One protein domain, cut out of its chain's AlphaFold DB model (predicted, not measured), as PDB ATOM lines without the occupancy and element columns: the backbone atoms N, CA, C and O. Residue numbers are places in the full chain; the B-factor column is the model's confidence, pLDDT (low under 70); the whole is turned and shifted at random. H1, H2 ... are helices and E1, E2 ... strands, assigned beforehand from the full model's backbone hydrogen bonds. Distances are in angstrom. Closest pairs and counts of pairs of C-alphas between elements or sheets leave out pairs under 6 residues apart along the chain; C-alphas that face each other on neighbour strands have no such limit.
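Overview. This is residues 294 to 413 of the 426 residues of an uncharacterized protein of Thiotrichales bacterium SG8_50 (UniProt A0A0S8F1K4). A small wall of three parallel strands stands at one end of an elongated model, with H1 over one face and the last part of the very long helix H4, residues 392 to 404, over the other. H4 runs on far beyond the sheet as an arm, with H2 side by side with its residues 380 to 391 and little H3 near its first part. The printed part has 120 residues with four named helices and three named strands, in the order E1 H1 E2 H2 H3 H4 E3; the sheet's order is E1 E3 E2, and the class is mostly helix. The whole is loose, with a radius of gyration of the C-alphas of 19.0 A and spans of 57 by 30 by 21 A.

Arrangement. Begin at E1, residues 297 to 301, an edge strand parallel to E3, residues 408 to 412, at 22 degrees; look for N 299 and O 409, 2.8 A apart. On E3's other side find E2, residues 326 to 330, parallel at 20 degrees, with N 329 and O 410 2.8 A apart. H1, residues 309 to 320, is on this sheet at a height of 8.9 A, over E3 and along the strands; its closest C-alpha pair with E3 is Ile 313 and Leu 410, 6.4 A. E1, H1 and E2 form a split strand-helix-strand unit, with E3 between its strands and a right-handed crossover. H4, residues 372 to 404, is on the opposite face, which gives three layers, helices on both faces of a sheet; its C-alpha 399 is 6.3 A from C-alpha 409 of E3. H2, residues 338 to 352, touches H4 at a shallow tilt of 17 degrees, opposite ways, the closest C-alphas being Thr 340 and Cys 387, 5.7 A. H3, residues 361 to 365, is close to H4 but not clearly touching, with C-alphas 364 and 378 7.1 A apart. E2, the helices H2, H3 and H4, and E3 form a strand-helix-strand unit. Each O i to N i+4 pair is within hydrogen-bond range in H1, H2 and H3, and 27 of 29 in H4.

Along the chain. Find C-alpha 297 at (249.374, 178.342, 159.963), where E1 begins its 12.7 A. H1 spans 16.3 A, E2 13.5 A, H2 20.9 A and H3 6.7 A. From C-alpha 372 at (235.474, 138.982, 133.542), H4 runs 48.2 A. E3, 13.6 A long, ends at C-alpha 412, (237.982, 173.434, 153.449).

Size, cuts and confidence. The C-alphas of Asp 323 and Asp 371 are the two farthest apart, 58.0 A. The printed part has no cut, and no link is long. Mean pLDDT of the printed part is 83.8; look to residues 359 to 375 for values under 70.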
ATOM      1  N   ASN A 294     258.210 182.535 162.663       91.31
ATOM      2  CA  ASN A 294     258.132 181.420 163.613       91.31
ATOM      3  C   ASN A 294     257.261 180.259 163.105       91.31
ATOM      4  O   ASN A 294     256.698 179.501 163.892       91.31
ATOM      5  N   GLY A 295     257.141 180.128 161.783       92.19
ATOM      6  CA  GLY A 295     256.220 179.192 161.151       92.19
ATOM      7  C   GLY A 295     254.854 179.817 160.886       92.19
ATOM      8  O   GLY A 295     254.437 180.793 161.505       92.19
ATOM      9  N   GLY A 296     254.187 179.270 159.878       94.44
ATOM     10  CA  GLY A 296     252.883 179.708 159.422       94.44
ATOM     11  C   GLY A 296     251.764 178.870 160.023       94.44
ATOM     12  O   GLY A 296     251.965 178.102 160.963       94.44
ATOM     13  N   ALA A 297     250.572 178.990 159.446       94.06
ATOM     14  CA  ALA A 297     249.374 178.342 159.963       94.06
ATOM     15  C   ALA A 297     248.597 177.625 158.858       94.06
ATOM     16  O   ALA A 297     248.584 178.048 157.703       94.06
ATOM     17  N   THR A 298     247.924 176.533 159.224       93.44
ATOM     18  CA  THR A 298     246.855 175.945 158.408       93.44
ATOM     19  C   THR A 298     245.530 176.267 159.078       93.44
ATOM     20  O   THR A 298     245.285 175.820 160.195       93.44
ATOM     21  N   ILE A 299     244.696 177.051 158.403       93.38
ATOM     22  CA  ILE A 299     243.383 177.479 158.872       93.38
ATOM     23  C   ILE A 299     242.340 176.665 158.110       93.38
ATOM     24  O   ILE A 299     242.222 176.769 156.887       93.38
ATOM     25  N   VAL A 300     241.604 175.835 158.847       90.81
ATOM     26  CA  VAL A 300     240.535 174.996 158.302       90.81
ATOM     27  C   VAL A 300     239.196 175.655 158.603       90.81
ATOM     28  O   VAL A 300     238.869 175.857 159.770       90.81
ATOM     29  N   ILE A 301     238.390 175.915 157.573       89.94
ATOM     30  CA  ILE A 301     236.992 176.316 157.760       89.94
ATOM     31  C   ILE A 301     236.105 175.074 157.665       89.94
ATOM     32  O   ILE A 301     235.955 174.465 156.599       89.94
ATOM     33  N   ALA A 302     235.520 174.692 158.799       87.31
ATOM     34  CA  ALA A 302     234.586 173.579 158.912       87.31
ATOM     35  C   ALA A 302     233.133 174.079 158.942       87.31
ATOM     36  O   ALA A 302     232.839 175.149 159.462       87.31
ATOM     37  N   GLY A 303     232.218 173.296 158.372       84.25
ATOM     38  CA  GLY A 303     230.792 173.622 158.305       84.25
ATOM     39  C   GLY A 303     230.051 172.726 157.315       84.25
ATOM     40  O   GLY A 303     230.682 172.106 156.451       84.25
ATOM     41  N   GLY A 304     228.722 172.665 157.419       81.94
ATOM     42  CA  GLY A 304     227.860 171.911 156.499       81.94
ATOM     43  C   GLY A 304     227.901 172.436 155.057       81.94
ATOM     44  O   GLY A 304     228.494 173.484 154.766       81.94
ATOM     45  N   ASP A 305     227.320 171.696 154.113       79.69
ATOM     46  CA  ASP A 305     227.144 172.195 152.744       79.69
ATOM     47  C   ASP A 305     226.218 173.422 152.741       79.69
ATOM     48  O   ASP A 305     225.275 173.504 153.520       79.69
ATOM     49  N   GLY A 306     226.547 174.431 151.929       81.12
ATOM     50  CA  GLY A 306     225.827 175.713 151.912       81.12
ATOM     51  C   GLY A 306     226.189 176.704 153.029       81.12
ATOM     52  O   GLY A 306     225.788 177.855 152.946       81.12
ATOM     53  N   ALA A 307     227.017 176.338 154.015       86.94
ATOM     54  CA  ALA A 307     227.372 177.207 155.151       86.94
ATOM     55  C   ALA A 307     228.315 178.396 154.823       86.94
ATOM     56  O   ALA A 307     228.925 178.961 155.724       86.94
ATOM     57  N   GLY A 308     228.523 178.738 153.547       88.12
ATOM     58  CA  GLY A 308     229.378 179.871 153.156       88.12
ATOM     59  C   GLY A 308     230.895 179.660 153.308       88.12
ATOM     60  O   GLY A 308     231.650 180.624 153.244       88.12
ATOM     61  N   LYS A 309     231.378 178.415 153.466       89.56
ATOM     62  CA  LYS A 309     232.816 178.105 153.648       89.56
ATOM     63  C   LYS A 309     233.714 178.720 152.571       89.56
ATOM     64  O   LYS A 309     234.755 179.282 152.887       89.56
ATOM     65  N   SER A 310     233.319 178.591 151.304       88.06
ATOM     66  CA  SER A 310     234.089 179.126 150.176       88.06
ATOM     67  C   SER A 310     234.154 180.649 150.229       88.06
ATOM     68  O   SER A 310     235.240 181.197 150.112       88.06
ATOM     69  N   THR A 311     233.031 181.309 150.530       91.75
ATOM     70  CA  THR A 311     232.962 182.763 150.718       91.75
ATOM     71  C   THR A 311     233.889 183.232 151.840       91.75
ATOM     72  O   THR A 311     234.640 184.181 151.653       91.75
ATOM     73  N   ALA A 312     233.909 182.532 152.978       93.69
ATOM     74  CA  ALA A 312     234.809 182.858 154.084       93.69
ATOM     75  C   ALA A 312     236.293 182.634 153.726       93.69
ATOM     76  O   ALA A 312     237.141 183.448 154.081       93.69
ATOM     77  N   ILE A 313     236.621 181.558 152.997       93.69
ATOM     78  CA  ILE A 313     237.989 181.312 152.506       93.69
ATOM     79  C   ILE A 313     238.428 182.404 151.529       93.69
ATOM     80  O   ILE A 313     239.579 182.832 151.589       93.69
ATOM     81  N   ASP A 314     237.545 182.830 150.628       93.50
ATOM     82  CA  ASP A 314     237.850 183.876 149.655       93.50
ATOM     83  C   ASP A 314     238.061 185.225 150.355       93.50
ATOM     84  O   ASP A 314     239.098 185.842 150.133       93.50
ATOM     85  N   GLY A 315     237.200 185.600 151.307       94.62
ATOM     86  CA  GLY A 315     237.390 186.811 152.115       94.62
ATOM     87  C   GLY A 315     238.686 186.800 152.935       94.62
ATOM     88  O   GLY A 315     239.443 187.768 152.917       94.62
ATOM     89  N   LEU A 316     239.011 185.681 153.599       94.44
ATOM     90  CA  LEU A 316     240.286 185.540 154.316       94.44
ATOM     91  C   LEU A 316     241.492 185.601 153.377       94.44
ATOM     92  O   LEU A 316     242.541 186.120 153.756       94.44
ATOM     93  N   TYR A 317     241.370 185.041 152.173       94.31
ATOM     94  CA  TYR A 317     242.428 185.106 151.176       94.31
ATOM     95  C   TYR A 317     242.644 186.546 150.713       94.31
ATOM     96  O   TYR A 317     243.785 187.003 150.714       94.31
ATOM     97  N   ASP A 318     241.579 187.260 150.360       93.06
ATOM     98  CA  ASP A 318     241.656 188.637 149.871       93.06
ATOM     99  C   ASP A 318     242.202 189.584 150.946       93.06
ATOM    100  O   ASP A 318     243.007 190.457 150.636       93.06
ATOM    101  N   TRP A 319     241.870 189.350 152.219       92.12
ATOM    102  CA  TRP A 319     242.431 190.095 153.345       92.12
ATOM    103  C   TRP A 319     243.916 189.778 153.594       92.12
ATOM    104  O   TRP A 319     244.767 190.663 153.513       92.12
ATOM    105  N   LEU A 320     244.264 188.510 153.857       93.38
ATOM    106  CA  LEU A 320     245.615 188.127 154.298       93.38
ATOM    107  C   LEU A 320     246.658 188.142 153.172       93.38
ATOM    108  O   LEU A 320     247.852 188.306 153.436       93.38
ATOM    109  N   SER A 321     246.246 187.939 151.916       92.31
ATOM    110  CA  SER A 321     247.177 187.902 150.778       92.31
ATOM    111  C   SER A 321     247.735 189.279 150.406       92.31
ATOM    112  O   SER A 321     248.708 189.365 149.642       92.31
ATOM    113  N   ASN A 322     247.184 190.354 150.978       89.88
ATOM    114  CA  ASN A 322     247.743 191.697 150.861       89.88
ATOM    115  C   ASN A 322     249.169 191.744 151.426       89.88
ATOM    116  O   ASN A 322     250.076 192.204 150.727       89.88
ATOM    117  N   ASP A 323     249.411 191.098 152.569       90.31
ATOM    118  CA  ASP A 323     250.700 191.133 153.270       90.31
ATOM    119  C   ASP A 323     251.490 189.819 153.202       90.31
ATOM    120  O   ASP A 323     252.719 189.819 153.037       90.31
ATOM    121  N   PHE A 324     250.795 188.683 153.279       94.25
ATOM    122  CA  PHE A 324     251.412 187.377 153.513       94.25
ATOM    123  C   PHE A 324     251.324 186.433 152.312       94.25
ATOM    124  O   PHE A 324     250.492 186.567 151.415       94.25
ATOM    125  N   GLU A 325     252.202 185.429 152.287       93.62
ATOM    126  CA  GLU A 325     252.078 184.306 151.362       93.62
ATOM    127  C   GLU A 325     250.942 183.386 151.813       93.62
ATOM    128  O   GLU A 325     251.104 182.562 152.718       93.62
ATOM    129  N   VAL A 326     249.795 183.525 151.149       94.06
ATOM    130  CA  VAL A 326     248.589 182.740 151.413       94.06
ATOM    131  C   VAL A 326     248.326 181.769 150.266       94.06
ATOM    132  O   VAL A 326     248.496 182.098 149.092       94.06
ATOM    133  N   SER A 327     247.903 180.549 150.582       91.94
ATOM    134  CA  SER A 327     247.492 179.546 149.596       91.94
ATOM    135  C   SER A 327     246.140 178.947 149.945       91.94
ATOM    136  O   SER A 327     245.954 178.422 151.040       91.94
ATOM    137  N   LYS A 328     245.214 178.960 148.980       91.19
ATOM    138  CA  LYS A 328     243.941 178.238 149.070       91.19
ATOM    139  C   LYS A 328     244.132 176.786 148.654       91.19
ATOM    140  O   LYS A 328     244.725 176.505 147.610       91.19
ATOM    141  N   LEU A 329     243.602 175.860 149.445       87.06
ATOM    142  CA  LEU A 329     243.610 174.443 149.128       87.06
ATOM    143  C   LEU A 329     242.244 173.806 149.373       87.06
ATOM    144  O   LEU A 329     241.776 173.735 150.502       87.06
ATOM    145  N   HIS A 330     241.667 173.247 148.312       82.44
ATOM    146  CA  HIS A 330     240.438 172.467 148.389       82.44
ATOM    147  C   HIS A 330     240.756 170.967 148.466       82.44
ATOM    148  O   HIS A 330     241.100 170.337 147.461       82.44
ATOM    149  N   MET A 331     240.645 170.372 149.657       74.56
ATOM    150  CA  MET A 331     240.987 168.953 149.868       74.56
ATOM    151  C   MET A 331     239.980 167.984 149.229       74.56
ATOM    152  O   MET A 331     240.327 166.846 148.896       74.56
ATOM    153  N   GLY A 332     238.742 168.434 148.994       72.25
ATOM    154  CA  GLY A 332     237.703 167.624 148.352       72.25
ATOM    155  C   GLY A 332     238.067 167.202 146.924       72.25
ATOM    156  O   GLY A 332     237.801 166.063 146.530       72.25
ATOM    157  N   LYS A 333     238.734 168.092 146.177       72.75
ATOM    158  CA  LYS A 333     239.146 167.918 144.773       72.75
ATOM    159  C   LYS A 333     240.546 168.521 144.555       72.75
ATOM    160  O   LYS A 333     240.650 169.625 144.017       72.75
ATOM    161  N   PRO A 334     241.630 167.834 144.965       79.81
ATOM    162  CA  PRO A 334     242.981 168.334 144.736       79.81
ATOM    163  C   PRO A 334     243.305 168.368 143.237       79.81
ATOM    164  O   PRO A 334     242.788 167.569 142.451       79.81
ATOM    165  N   MET A 335     244.204 169.270 142.842       83.12
ATOM    166  CA  MET A 335     244.739 169.274 141.480       83.12
ATOM    167  C   MET A 335     245.477 167.966 141.185       83.12
ATOM    168  O   MET A 335     246.274 167.500 142.000       83.12
ATOM    169  N   TRP A 336     245.262 167.414 139.990       84.69
ATOM    170  CA  TRP A 336     245.937 166.188 139.572       84.69
ATOM    171  C   TRP A 336     247.443 166.382 139.451       84.69
ATOM    172  O   TRP A 336     247.913 167.296 138.759       84.69
ATOM    173  N   SER A 337     248.203 165.468 140.053       88.56
ATOM    174  CA  SER A 337     249.630 165.345 139.769       88.56
ATOM    175  C   SER A 337     249.863 164.981 138.299       88.56
ATOM    176  O   SER A 337     248.997 164.426 137.618       88.56
ATOM    177  N   TRP A 338     251.067 165.260 137.791       89.06
ATOM    178  CA  TRP A 338     251.462 164.833 136.444       89.06
ATOM    179  C   TRP A 338     251.335 163.319 136.256       89.06
ATOM    180  O   TRP A 338     250.850 162.873 135.219       89.06
ATOM    181  N   THR A 339     251.656 162.534 137.286       90.44
ATOM    182  CA  THR A 339     251.445 161.083 137.282       90.44
ATOM    183  C   THR A 339     249.972 160.714 137.136       90.44
ATOM    184  O   THR A 339     249.645 159.863 136.314       90.44
ATOM    185  N   THR A 340     249.064 161.392 137.849       90.69
ATOM    186  CA  THR A 340     247.619 161.166 137.696       90.69
ATOM    187  C   THR A 340     247.140 161.543 136.297       90.69
ATOM    188  O   THR A 340     246.344 160.810 135.713       90.69
ATOM    189  N   LYS A 341     247.629 162.650 135.720       92.62
ATOM    190  CA  LYS A 341     247.294 163.051 134.341       92.62
ATOM    191  C   LYS A 341     247.686 161.970 133.330       92.62
ATOM    192  O   LYS A 341     246.853 161.594 132.510       92.62
ATOM    193  N   ILE A 342     248.905 161.438 133.431       93.12
ATOM    194  CA  ILE A 342     249.409 160.370 132.553       93.12
ATOM    195  C   ILE A 342     248.575 159.096 132.718       93.12
ATOM    196  O   ILE A 342     248.073 158.559 131.736       93.12
ATOM    197  N   VAL A 343     248.356 158.641 133.956       91.56
ATOM    198  CA  VAL A 343     247.566 157.430 134.233       91.56
ATOM    199  C   VAL A 343     246.144 157.573 133.692       91.56
ATOM    200  O   VAL A 343     245.635 156.668 133.039       91.56
ATOM    201  N   ARG A 344     245.500 158.728 133.890       88.12
ATOM    202  CA  ARG A 344     244.164 158.990 133.337       88.12
ATOM    203  C   ARG A 344     244.157 159.012 131.811       88.12
ATOM    204  O   ARG A 344     243.182 158.536 131.239       88.12
ATOM    205  N   ALA A 345     245.207 159.524 131.168       90.75
ATOM    206  CA  ALA A 345     245.340 159.489 129.713       90.75
ATOM    207  C   ALA A 345     245.451 158.044 129.199       90.75
ATOM    208  O   ALA A 345     244.706 157.670 128.300       90.75
ATOM    209  N   ILE A 346     246.286 157.208 129.829       90.94
ATOM    210  CA  ILE A 346     246.419 155.777 129.499       90.94
ATOM    211  C   ILE A 346     245.080 155.052 129.677       90.94
ATOM    212  O   ILE A 346     244.632 154.339 128.782       90.94
ATOM    213  N   LEU A 347     244.396 155.271 130.807       87.69
ATOM    214  CA  LEU A 347     243.076 154.683 131.045       87.69
ATOM    215  C   LEU A 347     242.040 155.183 130.018       87.69
ATOM    216  O   LEU A 347     241.227 154.410 129.521       87.69
ATOM    217  N   GLY A 348     242.076 156.467 129.661       85.25
ATOM    218  CA  GLY A 348     241.205 157.045 128.636       85.25
ATOM    219  C   GLY A 348     241.414 156.416 127.257       85.25
ATOM    220  O   GLY A 348     240.439 156.031 126.615       85.25
ATOM    221  N   LEU A 349     242.672 156.247 126.843       88.81
ATOM    222  CA  LEU A 349     243.039 155.573 125.596       88.81
ATOM    223  C   LEU A 349     242.599 154.111 125.599       88.81
ATOM    224  O   LEU A 349     242.011 153.653 124.625       88.81
ATOM    225  N   GLY A 350     242.801 153.396 126.707       85.75
ATOM    226  CA  GLY A 350     242.366 152.006 126.804       85.75
ATOM    227  C   GLY A 350     240.848 151.842 126.689       85.75
ATOM    228  O   GLY A 350     240.374 150.901 126.058       85.75
ATOM    229  N   ARG A 351     240.079 152.807 127.212       84.12
ATOM    230  CA  ARG A 351     238.625 152.870 127.003       84.12
ATOM    231  C   ARG A 351     238.273 153.144 125.540       84.12
ATOM    232  O   ARG A 351     237.363 152.522 125.009       84.12
ATOM    233  N   MET A 352     238.970 154.084 124.903       86.69
ATOM    234  CA  MET A 352     238.734 154.462 123.504       86.69
ATOM    235  C   MET A 352     239.013 153.302 122.539       86.69
ATOM    236  O   MET A 352     238.277 153.120 121.579       86.69
ATOM    237  N   LEU A 353     240.033 152.493 122.833       88.62
ATOM    238  CA  LEU A 353     240.396 151.294 122.073       88.62
ATOM    239  C   LEU A 353     239.513 150.071 122.395       88.62
ATOM    240  O   LEU A 353     239.751 148.991 121.867       88.62
ATOM    241  N   GLY A 354     238.502 150.222 123.257       82.19
ATOM    242  CA  GLY A 354     237.525 149.171 123.546       82.19
ATOM    243  C   GLY A 354     237.992 148.093 124.527       82.19
ATOM    244  O   GLY A 354     237.311 147.078 124.660       82.19
ATOM    245  N   PHE A 355     239.102 148.290 125.252       79.69
ATOM    246  CA  PHE A 355     239.585 147.285 126.211       79.69
ATOM    247  C   PHE A 355     238.646 147.089 127.413       79.69
ATOM    248  O   PHE A 355     238.674 146.029 128.034       79.69
ATOM    249  N   TYR A 356     237.830 148.089 127.766       77.12
ATOM    250  CA  TYR A 356     236.807 147.985 128.814       77.12
ATOM    251  C   TYR A 356     235.741 149.098 128.704       77.12
ATOM    252  O   TYR A 356     236.040 150.192 128.215       77.12
ATOM    253  N   PRO A 357     234.498 148.855 129.174       73.94
ATOM    254  CA  PRO A 357     233.407 149.831 129.118       73.94
ATOM    255  C   PRO A 357     233.529 150.937 130.182       73.94
ATOM    256  O   PRO A 357     234.274 150.826 131.158       73.94
ATOM    257  N   PHE A 358     232.773 152.029 130.015       73.69
ATOM    258  CA  PHE A 358     232.602 153.016 131.085       73.69
ATOM    259  C   PHE A 358     231.713 152.440 132.187       73.69
ATOM    260  O   PHE A 358     230.604 151.994 131.916       73.69
ATOM    261  N   VAL A 359     232.192 152.498 133.427       69.19
ATOM    262  CA  VAL A 359     231.468 152.022 134.607       69.19
ATOM    263  C   VAL A 359     231.407 153.169 135.616       69.19
ATOM    264  O   VAL A 359     232.426 153.820 135.878       69.19
ATOM    265  N   SER A 360     230.212 153.466 136.133       64.75
ATOM    266  CA  SER A 360     230.013 154.494 137.161       64.75
ATOM    267  C   SER A 360     230.443 153.969 138.535       64.75
ATOM    268  O   SER A 360     230.342 152.772 138.803       64.75
ATOM    269  N   GLU A 361     230.906 154.854 139.426       64.06
ATOM    270  CA  GLU A 361     231.309 154.471 140.795       64.06
ATOM    271  C   GLU A 361     230.170 153.736 141.539       64.06
ATOM    272  O   GLU A 361     230.415 152.742 142.218       64.06
ATOM    273  N   SER A 362     228.916 154.146 141.323       58.88
ATOM    274  CA  SER A 362     227.727 153.502 141.891       58.88
ATOM    275  C   SER A 362     227.463 152.104 141.323       58.88
ATOM    276  O   SER A 362     227.115 151.205 142.077       58.88
ATOM    277  N   SER A 363     227.687 151.869 140.028       61.62
ATOM    278  CA  SER A 363     227.460 150.542 139.429       61.62
ATOM    279  C   SER A 363     228.413 149.449 139.935       61.62
ATOM    280  O   SER A 363     228.047 148.281 139.911       61.62
ATOM    281  N   VAL A 364     229.599 149.809 140.443       60.47
ATOM    282  CA  VAL A 364     230.539 148.853 141.059       60.47
ATOM    283  C   VAL A 364     230.172 148.517 142.500       60.47
ATOM    284  O   VAL A 364     230.285 147.362 142.895       60.47
ATOM    285  N   LEU A 365     229.727 149.506 143.279       56.94
ATOM    286  CA  LEU A 365     229.365 149.319 144.689       56.94
ATOM    287  C   LEU A 365     228.168 148.370 144.880       56.94
ATOM    288  O   LEU A 365     228.089 147.704 145.906       56.94
ATOM    289  N   TYR A 366     227.275 148.277 143.888       56.91
ATOM    290  CA  TYR A 366     226.095 147.401 143.907       56.91
ATOM    291  C   TYR A 366     226.230 146.147 143.017       56.91
ATOM    292  O   TYR A 366     225.273 145.382 142.873       56.91
ATOM    293  N   ALA A 367     227.394 145.902 142.405       60.44
ATOM    294  CA  ALA A 367     227.595 144.737 141.544       60.44
ATOM    295  C   ALA A 367     227.762 143.455 142.379       60.44
ATOM    296  O   ALA A 367     228.742 143.289 143.099       60.44
ATOM    297  N   SER A 368     226.813 142.521 142.253       52.00
ATOM    298  CA  SER A 368     226.778 141.293 143.067       52.00
ATOM    299  C   SER A 368     227.656 140.144 142.538       52.00
ATOM    300  O   SER A 368     227.891 139.190 143.276       52.00
ATOM    301  N   LYS A 369     228.177 140.208 141.299       52.34
ATOM    302  CA  LYS A 369     229.188 139.268 140.764       52.34
ATOM    303  C   LYS A 369     230.090 139.950 139.720       52.34
ATOM    304  O   LYS A 369     229.563 140.637 138.844       52.34
ATOM    305  N   PRO A 370     231.423 139.765 139.769       53.28
ATOM    306  CA  PRO A 370     232.327 140.312 138.766       53.28
ATOM    307  C   PRO A 370     232.316 139.433 137.508       53.28
ATOM    308  O   PRO A 370     232.862 138.334 137.501       53.28
ATOM    309  N   ASP A 371     231.709 139.926 136.432       57.03
ATOM    310  CA  ASP A 371     231.918 139.377 135.090       57.03
ATOM    311  C   ASP A 371     233.362 139.692 134.633       57.03
ATOM    312  O   ASP A 371     233.903 140.753 134.963       57.03
ATOM    313  N   THR A 372     234.033 138.826 133.869       55.59
ATOM    314  CA  THR A 372     235.474 138.982 133.542       55.59
ATOM    315  C   THR A 372     235.787 140.275 132.778       55.59
ATOM    316  O   THR A 372     236.851 140.870 132.968       55.59
ATOM    317  N   ARG A 373     234.838 140.781 131.974       52.41
ATOM    318  CA  ARG A 373     234.923 142.096 131.304       52.41
ATOM    319  C   ARG A 373     234.687 143.287 132.245       52.41
ATOM    320  O   ARG A 373     235.179 144.380 131.966       52.41
ATOM    321  N   LEU A 374     233.999 143.090 133.375       60.62
ATOM    322  CA  LEU A 374     233.908 144.089 134.445       60.62
ATOM    323  C   LEU A 374     235.205 144.179 135.263       60.62
ATOM    324  O   LEU A 374     235.461 145.227 135.849       60.62
ATOM    325  N   GLY A 375     236.053 143.142 135.266       67.50
ATOM    326  CA  GLY A 375     237.306 143.122 136.030       67.50
ATOM    327  C   GLY A 375     238.269 144.258 135.661       67.50
ATOM    328  O   GLY A 375     238.713 145.008 136.526       67.50
ATOM    329  N   LEU A 376     238.550 144.460 134.370       71.44
ATOM    330  CA  LEU A 376     239.431 145.552 133.921       71.44
ATOM    331  C   LEU A 376     238.829 146.940 134.184       71.44
ATOM    332  O   LEU A 376     239.541 147.863 134.591       71.44
ATOM    333  N   ALA A 377     237.512 147.084 134.020       73.38
ATOM    334  CA  ALA A 377     236.813 148.317 134.363       73.38
ATOM    335  C   ALA A 377     236.887 148.608 135.876       73.38
ATOM    336  O   ALA A 377     237.131 149.751 136.270       73.38
ATOM    337  N   TYR A 378     236.771 147.575 136.712       77.50
ATOM    338  CA  TYR A 378     236.931 147.644 138.163       77.50
ATOM    339  C   TYR A 378     238.341 148.101 138.567       77.50
ATOM    340  O   TYR A 378     238.483 149.082 139.301       77.50
ATOM    341  N   TYR A 379     239.393 147.492 138.008       82.06
ATOM    342  CA  TYR A 379     240.773 147.930 138.252       82.06
ATOM    343  C   TYR A 379     241.009 149.377 137.805       82.06
ATOM    344  O   TYR A 379     241.685 150.133 138.502       82.06
ATOM    345  N   SER A 380     240.404 149.813 136.694       81.31
ATOM    346  CA  SER A 380     240.506 151.207 136.245       81.31
ATOM    347  C   SER A 380     239.934 152.201 137.271       81.31
ATOM    348  O   SER A 380     240.484 153.291 137.451       81.31
ATOM    349  N   LEU A 381     238.861 151.826 137.977       80.81
ATOM    350  CA  LEU A 381     238.251 152.635 139.032       80.81
ATOM    351  C   LEU A 381     239.107 152.640 140.298       80.81
ATOM    352  O   LEU A 381     239.361 153.718 140.837       80.81
ATOM    353  N   LEU A 382     239.634 151.486 140.716       84.38
ATOM    354  CA  LEU A 382     240.580 151.405 141.833       84.38
ATOM    355  C   LEU A 382     241.826 152.263 141.587       84.38
ATOM    356  O   LEU A 382     242.221 153.042 142.452       84.38
ATOM    357  N   ILE A 383     242.401 152.201 140.381       87.25
ATOM    358  CA  ILE A 383     243.547 153.035 139.996       87.25
ATOM    359  C   ILE A 383     243.187 154.524 140.086       87.25
ATOM    360  O   ILE A 383     243.993 155.328 140.560       87.25
ATOM    361  N   ARG A 384     241.971 154.921 139.680       84.62
ATOM    362  CA  ARG A 384     241.503 156.312 139.816       84.62
ATOM    363  C   ARG A 384     241.358 156.734 141.279       84.62
ATOM    364  O   ARG A 384     241.769 157.854 141.589       84.62
ATOM    365  N   GLN A 385     240.832 155.880 142.160       84.56
ATOM    366  CA  GLN A 385     240.746 156.183 143.597       84.56
ATOM    367  C   GLN A 385     242.125 156.254 144.251       84.56
ATOM    368  O   GLN A 385     242.381 157.160 145.045       84.56
ATOM    369  N   LEU A 386     243.051 155.372 143.864       88.62
ATOM    370  CA  LEU A 386     244.436 155.417 144.325       88.62
ATOM    371  C   LEU A 386     245.117 156.720 143.887       88.62
ATOM    372  O   LEU A 386     245.755 157.385 144.701       88.62
ATOM    373  N   CYS A 387     244.931 157.135 142.629       89.12
ATOM    374  CA  CYS A 387     245.432 158.420 142.136       89.12
ATOM    375  C   CYS A 387     244.829 159.598 142.912       89.12
ATOM    376  O   CYS A 387     245.563 160.490 143.327       89.12
ATOM    377  N   ARG A 388     243.509 159.590 143.159       86.06
ATOM    378  CA  ARG A 388     242.814 160.631 143.935       86.06
ATOM    379  C   ARG A 388     243.349 160.707 145.370       86.06
ATOM    380  O   ARG A 388     243.645 161.799 145.850       86.06
ATOM    381  N   SER A 389     243.532 159.564 146.028       86.06
ATOM    382  CA  SER A 389     244.077 159.466 147.389       86.06
ATOM    383  C   SER A 389     245.532 159.933 147.453       86.06
ATOM    384  O   SER A 389     245.900 160.716 148.329       86.06
ATOM    385  N   ARG A 390     246.355 159.540 146.472       89.44
ATOM    386  CA  ARG A 390     247.735 160.018 146.329       89.44
ATOM    387  C   ARG A 390     247.789 161.529 146.114       89.44
ATOM    388  O   ARG A 390     248.594 162.194 146.757       89.44
ATOM    389  N   ASP A 391     246.945 162.082 145.247       89.81
ATOM    390  CA  ASP A 391     246.899 163.526 144.998       89.81
ATOM    391  C   ASP A 391     246.451 164.302 146.249       89.81
ATOM    392  O   ASP A 391     247.020 165.355 146.538       89.81
ATOM    393  N   ARG A 392     245.510 163.763 147.044       87.06
ATOM    394  CA  ARG A 392     245.136 164.319 148.362       87.06
ATOM    395  C   ARG A 392     246.323 164.321 149.329       87.06
ATOM    396  O   ARG A 392     246.596 165.345 149.951       87.06
ATOM    397  N   LEU A 393     247.076 163.222 149.408       87.81
ATOM    398  CA  LEU A 393     248.283 163.145 150.237       87.81
ATOM    399  C   LEU A 393     249.349 164.154 149.782       87.81
ATOM    400  O   LEU A 393     249.927 164.857 150.608       87.81
ATOM    401  N   LEU A 394     249.592 164.275 148.475       90.00
ATOM    402  CA  LEU A 394     250.539 165.250 147.926       90.00
ATOM    403  C   LEU A 394     250.107 166.692 148.221       90.00
ATOM    404  O   LEU A 394     250.948 167.527 148.565       90.00
ATOM    405  N   ALA A 395     248.809 166.981 148.119       88.94
ATOM    406  CA  ALA A 395     248.237 168.272 148.474       88.94
ATOM    407  C   ALA A 395     248.424 168.588 149.967       88.94
ATOM    408  O   ALA A 395     248.897 169.674 150.301       88.94
ATOM    409  N   TYR A 396     248.152 167.625 150.851       89.56
ATOM    410  CA  TYR A 396     248.413 167.728 152.289       89.56
ATOM    411  C   TYR A 396     249.891 167.978 152.599       89.56
ATOM    412  O   TYR A 396     250.221 168.921 153.317       89.56
ATOM    413  N   VAL A 397     250.802 167.198 152.011       91.38
ATOM    414  CA  VAL A 397     252.248 167.376 152.209       91.38
ATOM    415  C   VAL A 397     252.695 168.757 151.727       91.38
ATOM    416  O   VAL A 397     253.491 169.411 152.400       91.38
ATOM    417  N   ARG A 398     252.173 169.237 150.591       90.75
ATOM    418  CA  ARG A 398     252.461 170.587 150.088       90.75
ATOM    419  C   ARG A 398     251.950 171.666 151.044       90.75
ATOM    420  O   ARG A 398     252.715 172.577 151.344       90.75
ATOM    421  N   ALA A 399     250.711 171.561 151.524       91.06
ATOM    422  CA  ALA A 399     250.147 172.494 152.497       91.06
ATOM    423  C   ALA A 399     250.980 172.541 153.780       91.06
ATOM    424  O   ALA A 399     251.411 173.611 154.198       91.06
ATOM    425  N   ARG A 400     251.303 171.374 154.349       92.19
ATOM    426  CA  ARG A 400     252.125 171.279 155.557       92.19
ATOM    427  C   ARG A 400     253.500 171.912 155.355       92.19
ATOM    428  O   ARG A 400     253.941 172.674 156.204       92.19
ATOM    429  N   ARG A 401     254.159 171.653 154.220       93.75
ATOM    430  CA  ARG A 401     255.441 172.294 153.884       93.75
ATOM    431  C   ARG A 401     255.309 173.808 153.750       93.75
ATOM    432  O   ARG A 401     256.215 174.514 154.170       93.75
ATOM    433  N   LEU A 402     254.226 174.310 153.158       92.69
ATOM    434  CA  LEU A 402     254.007 175.750 153.024       92.69
ATOM    435  C   LEU A 402     253.825 176.405 154.399       92.69
ATOM    436  O   LEU A 402     254.524 177.371 154.698       92.69
ATOM    437  N   ALA A 403     252.986 175.815 155.254       94.25
ATOM    438  CA  ALA A 403     252.782 176.274 156.624       94.25
ATOM    439  C   ALA A 403     254.074 176.220 157.455       94.25
ATOM    440  O   ALA A 403     254.459 177.211 158.060       94.25
ATOM    441  N   MET A 404     254.820 175.111 157.412       94.38
ATOM    442  CA  MET A 404     256.102 174.985 158.124       94.38
ATOM    443  C   MET A 404     257.150 176.011 157.677       94.38
ATOM    444  O   MET A 404     258.020 176.367 158.459       94.38
ATOM    445  N   ASN A 405     257.066 176.498 156.437       93.50
ATOM    446  CA  ASN A 405     257.971 177.519 155.917       93.50
ATOM    447  C   ASN A 405     257.472 178.957 156.149       93.50
ATOM    448  O   ASN A 405     258.035 179.873 155.555       93.50
ATOM    449  N   GLY A 406     256.428 179.167 156.960       94.62
ATOM    450  CA  GLY A 406     255.929 180.502 157.312       94.62
ATOM    451  C   GLY A 406     254.725 180.992 156.500       94.62
ATOM    452  O   GLY A 406     254.253 182.101 156.730       94.62
ATOM    453  N   GLY A 407     254.221 180.215 155.538       95.25
ATOM    454  CA  GLY A 407     253.044 180.603 154.755       95.25
ATOM    455  C   GLY A 407     251.717 180.272 155.449       95.25
ATOM    456  O   GLY A 407     251.663 179.438 156.349       95.25
ATOM    457  N   ILE A 408     250.624 180.889 155.008       96.06
ATOM    458  CA  ILE A 408     249.280 180.625 155.535       96.06
ATOM    459  C   ILE A 408     248.516 179.759 154.531       96.06
ATOM    460  O   ILE A 408     248.383 180.106 153.358       96.06
ATOM    461  N   VAL A 409     248.009 178.610 154.974       95.06
ATOM    462  CA  VAL A 409     247.165 177.734 154.154       95.06
ATOM    463  C   VAL A 409     245.722 177.869 154.605       95.06
ATOM    464  O   VAL A 409     245.418 177.589 155.759       95.06
ATOM    465  N   LEU A 410     244.837 178.234 153.684       94.56
ATOM    466  CA  LEU A 410     243.393 178.259 153.896       94.56
ATOM    467  C   LEU A 410     242.781 177.033 153.226       94.56
ATOM    468  O   LEU A 410     243.001 176.811 152.032       94.56
ATOM    469  N   CYS A 411     242.029 176.226 153.967       90.12
ATOM    470  CA  CYS A 411     241.416 175.030 153.404       90.12
ATOM    471  C   CYS A 411     240.012 174.747 153.929       90.12
ATOM    472  O   CYS A 411     239.650 175.068 155.059       90.12
ATOM    473  N   ASP A 412     239.225 174.094 153.081       85.12
ATOM    474  CA  ASP A 412     237.982 173.434 153.449       85.12
ATOM    475  C   ASP A 412     238.139 171.912 153.333       85.12
ATOM    476  O   ASP A 412     239.065 171.390 152.697       85.12
ATOM    477  N   ARG A 413     237.200 171.187 153.955       73.44
ATOM    478  CA  ARG A 413     237.097 169.718 153.867       73.44
ATOM    479  C   ARG A 413     238.406 169.006 154.242       73.44
ATOM    480  O   ARG A 413     238.780 168.006 153.628       73.44
TER     481      ARG A 413